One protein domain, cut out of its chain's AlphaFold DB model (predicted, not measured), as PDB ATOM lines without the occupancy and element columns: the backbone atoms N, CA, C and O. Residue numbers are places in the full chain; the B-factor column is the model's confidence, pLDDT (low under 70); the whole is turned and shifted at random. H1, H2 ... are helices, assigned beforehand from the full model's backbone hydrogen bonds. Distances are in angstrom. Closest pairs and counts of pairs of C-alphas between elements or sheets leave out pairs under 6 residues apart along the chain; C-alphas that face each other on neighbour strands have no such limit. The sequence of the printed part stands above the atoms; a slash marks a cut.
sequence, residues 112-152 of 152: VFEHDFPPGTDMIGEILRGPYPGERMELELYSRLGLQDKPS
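Overview. This is residues 112 to 152 of the 152 residues of an uncharacterized protein of Penicillium flavigenum (UniProt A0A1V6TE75). The printed part is a small, lopsided helical hairpin: after a curved lead-in without a named element, residues 112 to 122, the short helix H1 turns tightly into the longer H2, which folds back beside it. Residues 141 to 152, the last four residues of H2 and the tail after it, stick out as an arm. The printed part has 41 residues, with two named helices in the order H1, H2 and no named strand. The class is all helix, though 19 of the 41 printed residues are in named elements, under half. The whole is loose, with a radius of gyration of the C-alphas of 11.5 A, and elongated, spanning 36 by 22 by 16 A.

Arrangement. H1, residues 123 to 129, and H2, residues 133 to 144, form a helical hairpin over a tight link of three residues. They touch, H2 with its residues 133 to 137 alone; the closest C-alphas are those of Ile 127 and Pro 133, 5.4 A apart. Their lines stand at a shallow tilt of 20 degrees, and they run opposite ways. In H1 and H2 every O i to N i+4 pair is within hydrogen-bond range.

Along the chain. The printed part begins with C-alpha 112 at (52.786, 3.958, -13.569). H1 runs from Met 123, C-alpha at (36.170, -0.001, -12.777), to Arg 129, 9.8 A from first to last C-alpha. H2 runs from Pro 133 to Arg 144, C-alpha at (37.458, 10.458, -20.353), and is 16.5 A long from first to last C-alpha.

Size, cuts and confidence. The two C-alphas farthest apart, those of Arg 129 and Ser 152, are 37.1 A apart. The printed part has no cut and ends at Ser 152, the chain's last residue. Residues 141 to 152, of which 141 to 144 belong to H2, stand free. The mean pLDDT of the printed part is 71.8; residues 112 to 116 and 146 to 152 are under 70, where the model's confidence is low.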
ATOM      1  N   VAL A 112      52.943   4.834 -12.400       52.94
ATOM      2  CA  VAL A 112      52.786   3.958 -13.569       52.94
ATOM      3  C   VAL A 112      51.585   3.045 -13.332       52.94
ATOM      4  O   VAL A 112      51.662   2.076 -12.579       52.94
ATOM      5  N   PHE A 113      50.466   3.350 -13.983       61.44
ATOM      6  CA  PHE A 113      49.260   2.537 -13.904       61.44
ATOM      7  C   PHE A 113      49.120   1.619 -15.122       61.44
ATOM      8  O   PHE A 113      48.529   1.985 -16.138       61.44
ATOM      9  N   GLU A 114      49.632   0.397 -15.013       57.41
ATOM     10  CA  GLU A 114      49.384  -0.665 -15.993       57.41
ATOM     11  C   GLU A 114      48.094  -1.418 -15.633       57.41
ATOM     12  O   GLU A 114      48.118  -2.459 -14.975       57.41
ATOM     13  N   HIS A 115      46.940  -0.882 -16.030       57.72
ATOM     14  CA  HIS A 115      45.704  -1.667 -16.030       57.72
ATOM     15  C   HIS A 115      44.714  -1.143 -17.070       57.72
ATOM     16  O   HIS A 115      44.108  -0.090 -16.879       57.72
ATOM     17  N   ASP A 116      44.520  -1.898 -18.150       65.25
ATOM     18  CA  ASP A 116      43.287  -1.814 -18.928       65.25
ATOM     19  C   ASP A 116      42.204  -2.538 -18.129       65.25
ATOM     20  O   ASP A 116      42.345  -3.722 -17.814       65.25
ATOM     21  N   PHE A 117      41.136  -1.833 -17.757       72.31
ATOM     22  CA  PHE A 117      40.017  -2.446 -17.046       72.31
ATOM     23  C   PHE A 117      39.326  -3.449 -17.983       72.31
ATOM     24  O   PHE A 117      38.808  -3.036 -19.027       72.31
ATOM     25  N   PRO A 118      39.300  -4.757 -17.656       72.25
ATOM     26  CA  PRO A 118      38.680  -5.745 -18.525       72.25
ATOM     27  C   PRO A 118      37.203  -5.392 -18.774       72.25
ATOM     28  O   PRO A 118      36.519  -4.952 -17.839       72.25
ATOM     29  N   PRO A 119      36.666  -5.605 -19.989       72.12
ATOM     30  CA  PRO A 119      35.263  -5.330 -20.278       72.12
ATOM     31  C   PRO A 119      34.336  -6.056 -19.292       72.12
ATOM     32  O   PRO A 119      34.437  -7.269 -19.118       72.12
ATOM     33  N   GLY A 120      33.430  -5.318 -18.647       74.12
ATOM     34  CA  GLY A 120      32.480  -5.868 -17.670       74.12
ATOM     35  C   GLY A 120      32.965  -5.893 -16.215       74.12
ATOM     36  O   GLY A 120      32.239  -6.394 -15.359       74.12
ATOM     37  N   THR A 121      34.147  -5.348 -15.915       76.62
ATOM     38  CA  THR A 121      34.605  -5.142 -14.530       76.62
ATOM     39  C   THR A 121      34.075  -3.834 -13.938       76.62
ATOM     40  O   THR A 121      33.872  -2.846 -14.647       76.62
ATOM     41  N   ASP A 122      33.838  -3.827 -12.622       85.31
ATOM     42  CA  ASP A 122      33.537  -2.601 -11.879       85.31
ATOM     43  C   ASP A 122      34.814  -1.771 -11.737       85.31
ATOM     44  O   ASP A 122      35.600  -1.943 -10.805       85.31
ATOM     45  N   MET A 123      35.010  -0.876 -12.699       81.12
ATOM     46  CA  MET A 123      36.170  -0.001 -12.777       81.12
ATOM     47  C   MET A 123      36.393   0.821 -11.506       81.12
ATOM     48  O   MET A 123      37.524   0.937 -11.050       81.12
ATOM     49  N   ILE A 124      35.332   1.381 -10.915       84.56
ATOM     50  CA  ILE A 124      35.460   2.191  -9.696       84.56
ATOM     51  C   ILE A 124      35.896   1.300  -8.535       84.56
ATOM     52  O   ILE A 124      36.790   1.668  -7.774       84.56
ATOM     53  N   GLY A 125      35.323   0.100  -8.440       85.38
ATOM     54  CA  GLY A 125      35.753  -0.907  -7.481       85.38
ATOM     55  C   GLY A 125      37.225  -1.296  -7.640       85.38
ATOM     56  O   GLY A 125      37.922  -1.419  -6.637       85.38
ATOM     57  N   GLU A 126      37.709  -1.471  -8.870       83.25
ATOM     58  CA  GLU A 126      39.122  -1.767  -9.149       83.25
ATOM     59  C   GLU A 126      40.044  -0.595  -8.778       83.25
ATOM     60  O   GLU A 126      41.073  -0.808  -8.143       83.25
ATOM     61  N   ILE A 127      39.653   0.648  -9.085       84.69
ATOM     62  CA  ILE A 127      40.417   1.853  -8.717       84.69
ATOM     63  C   ILE A 127      40.554   1.969  -7.198       84.69
ATOM     64  O   ILE A 127      41.655   2.170  -6.697       84.69
ATOM     65  N   LEU A 128      39.455   1.795  -6.458       84.06
ATOM     66  CA  LEU A 128      39.455   1.899  -4.996       84.06
ATOM     67  C   LEU A 128      40.249   0.776  -4.311       84.06
ATOM     68  O   LEU A 128      40.729   0.967  -3.194       84.06
ATOM     69  N   ARG A 129      40.374  -0.393  -4.952       82.00
ATOM     70  CA  ARG A 129      41.196  -1.516  -4.468       82.00
ATOM     71  C   ARG A 129      42.667  -1.408  -4.884       82.00
ATOM     72  O   ARG A 129      43.502  -2.104  -4.307       82.00
ATOM     73  N   GLY A 130      42.970  -0.585  -5.886       74.56
ATOM     74  CA  GLY A 130      44.300  -0.410  -6.455       74.56
ATOM     75  C   GLY A 130      45.207   0.530  -5.648       74.56
ATOM     76  O   GLY A 130      44.751   1.251  -4.759       74.56
ATOM     77  N   PRO A 131      46.520   0.532  -5.939       70.25
ATOM     78  CA  PRO A 131      47.452   1.494  -5.358       70.25
ATOM     79  C   PRO A 131      47.152   2.912  -5.873       70.25
ATOM     80  O   PRO A 131      46.874   3.080  -7.059       70.25
ATOM     81  N   TYR A 132      47.254   3.919  -4.997       75.12
ATOM     82  CA  TYR A 132      47.023   5.340  -5.328       75.12
ATOM     83  C   TYR A 132      45.625   5.603  -5.936       75.12
ATOM     84  O   TYR A 132      45.500   6.028  -7.088       75.12
ATOM     85  N   PRO A 133      44.539   5.302  -5.190       78.81
ATOM     86  CA  PRO A 133      43.175   5.333  -5.719       78.81
ATOM     87  C   PRO A 133      42.711   6.741  -6.119       78.81
ATOM     88  O   PRO A 133      41.867   6.863  -7.004       78.81
ATOM     89  N   GLY A 134      43.241   7.796  -5.490       78.38
ATOM     90  CA  GLY A 134      42.901   9.183  -5.819       78.38
ATOM     91  C   GLY A 134      43.517   9.607  -7.149       78.38
ATOM     92  O   GLY A 134      42.811  10.006  -8.068       78.38
ATOM     93  N   GLU A 135      44.819   9.399  -7.283       77.31
ATOM     94  CA  GLU A 135      45.614   9.714  -8.465       77.31
ATOM     95  C   GLU A 135      45.133   8.910  -9.684       77.31
ATOM     96  O   GLU A 135      45.016   9.432 -10.795       77.31
ATOM     97  N   ARG A 136      44.759   7.639  -9.477       79.50
ATOM     98  CA  ARG A 136      44.178   6.799 -10.531       79.50
ATOM     99  C   ARG A 136      42.784   7.266 -10.951       79.50
ATOM    100  O   ARG A 136      42.466   7.210 -12.139       79.50
ATOM    101  N   MET A 137      41.954   7.703 -10.001       85.19
ATOM    102  CA  MET A 137      40.625   8.251 -10.290       85.19
ATOM    103  C   MET A 137      40.732   9.540 -11.106       85.19
ATOM    104  O   MET A 137      40.024   9.700 -12.098       85.19
ATOM    105  N   GLU A 138      41.636  10.437 -10.716       80.44
ATOM    106  CA  GLU A 138      41.891  11.685 -11.431       80.44
ATOM    107  C   GLU A 138      42.357  11.412 -12.863       80.44
ATOM    108  O   GLU A 138      41.765  11.943 -13.802       80.44
ATOM    109  N   LEU A 139      43.325  10.511 -13.063       79.12
ATOM    110  CA  LEU A 139      43.806  10.136 -14.396       79.12
ATOM    111  C   LEU A 139      42.694   9.576 -15.304       79.12
ATOM    112  O   LEU A 139      42.613   9.933 -16.485       79.12
ATOM    113  N   GLU A 140      41.833   8.703 -14.775       82.31
ATOM    114  CA  GLU A 140      40.705   8.134 -15.525       82.31
ATOM    115  C   GLU A 140      39.682   9.221 -15.897       82.31
ATOM    116  O   GLU A 140      39.189   9.258 -17.029       82.31
ATOM    117  N   LEU A 141      39.398  10.155 -14.979       81.38
ATOM    118  CA  LEU A 141      38.529  11.305 -15.242       81.38
ATOM    119  C   LEU A 141      39.124  12.226 -16.317       81.38
ATOM    120  O   LEU A 141      38.418  12.578 -17.264       81.38
ATOM    121  N   TYR A 142      40.416  12.560 -16.227       73.94
ATOM    122  CA  TYR A 142      41.125  13.373 -17.223       73.94
ATOM    123  C   TYR A 142      41.093  12.738 -18.618       73.94
ATOM    124  O   TYR A 142      40.833  13.422 -19.611       73.94
ATOM    125  N   SER A 143      41.295  11.420 -18.691       74.56
ATOM    126  CA  SER A 143      41.302  10.667 -19.950       74.56
ATOM    127  C   SER A 143      39.924  10.644 -20.621       74.56
ATOM    128  O   SER A 143      39.818  10.815 -21.835       74.56
ATOM    129  N   ARG A 144      38.844  10.490 -19.843       76.38
ATOM    130  CA  ARG A 144      37.458  10.458 -20.353       76.38
ATOM    131  C   ARG A 144      36.911  11.816 -20.748       76.38
ATOM    132  O   ARG A 144      36.112  11.905 -21.676       76.38
ATOM    133  N   LEU A 145      37.309  12.855 -20.021       79.12
ATOM    134  CA  LEU A 145      36.888  14.225 -20.294       79.12
ATOM    135  C   LEU A 145      37.645  14.840 -21.479       79.12
ATOM    136  O   LEU A 145      37.335  15.961 -21.873       79.12
ATOM    137  N   GLY A 146      38.592  14.109 -22.081       61.75
ATOM    138  CA  GLY A 146      39.274  14.525 -23.303       61.75
ATOM    139  C   GLY A 146      40.213  15.714 -23.106       61.75
ATOM    140  O   GLY A 146      40.518  16.402 -24.071       61.75
ATOM    141  N   LEU A 147      40.691  15.946 -21.879       56.84
ATOM    142  CA  LEU A 147      41.632  17.022 -21.540       56.84
ATOM    143  C   LEU A 147      43.085  16.691 -21.926       56.84
ATOM    144  O   LEU A 147      44.023  17.303 -21.424       56.84
ATOM    145  N   GLN A 148      43.285  15.719 -22.816       58.72
ATOM    146  CA  GLN A 148      44.565  15.562 -23.485       58.72
ATOM    147  C   GLN A 148      44.672  16.690 -24.506       58.72
ATOM    148  O   GLN A 148      43.998  16.650 -25.537       58.72
ATOM    149  N   ASP A 149      45.492  17.699 -24.206       53.97
ATOM    150  CA  ASP A 149      45.900  18.693 -25.193       53.97
ATOM    151  C   ASP A 149      46.450  17.951 -26.411       53.97
ATOM    152  O   ASP A 149      47.530  17.357 -26.403       53.97
ATOM    153  N   LYS A 150      45.640  17.928 -27.465       40.75
ATOM    154  CA  LYS A 150      46.027  17.406 -28.764       40.75
ATOM    155  C   LYS A 150      46.978  18.452 -29.353       40.75
ATOM    156  O   LYS A 150      46.518  19.577 -29.555       40.75
ATOM    157  N   PRO A 151      48.262  18.153 -29.621       40.78
ATOM    158  CA  PRO A 151      49.104  19.111 -30.319       40.78
ATOM    159  C   PRO A 151      48.488  19.354 -31.703       40.78
ATOM    160  O   PRO A 151      48.259  18.408 -32.461       40.78
ATOM    161  N   SER A 152      48.131  20.617 -31.950       50.34
ATOM    162  CA  SER A 152      47.580  21.142 -33.203       50.34
ATOM    163  C   SER A 152      48.582  21.080 -34.344       50.34
ATOM    164  O   SER A 152      49.744  21.462 -34.078       50.34
TER     165      SER A 152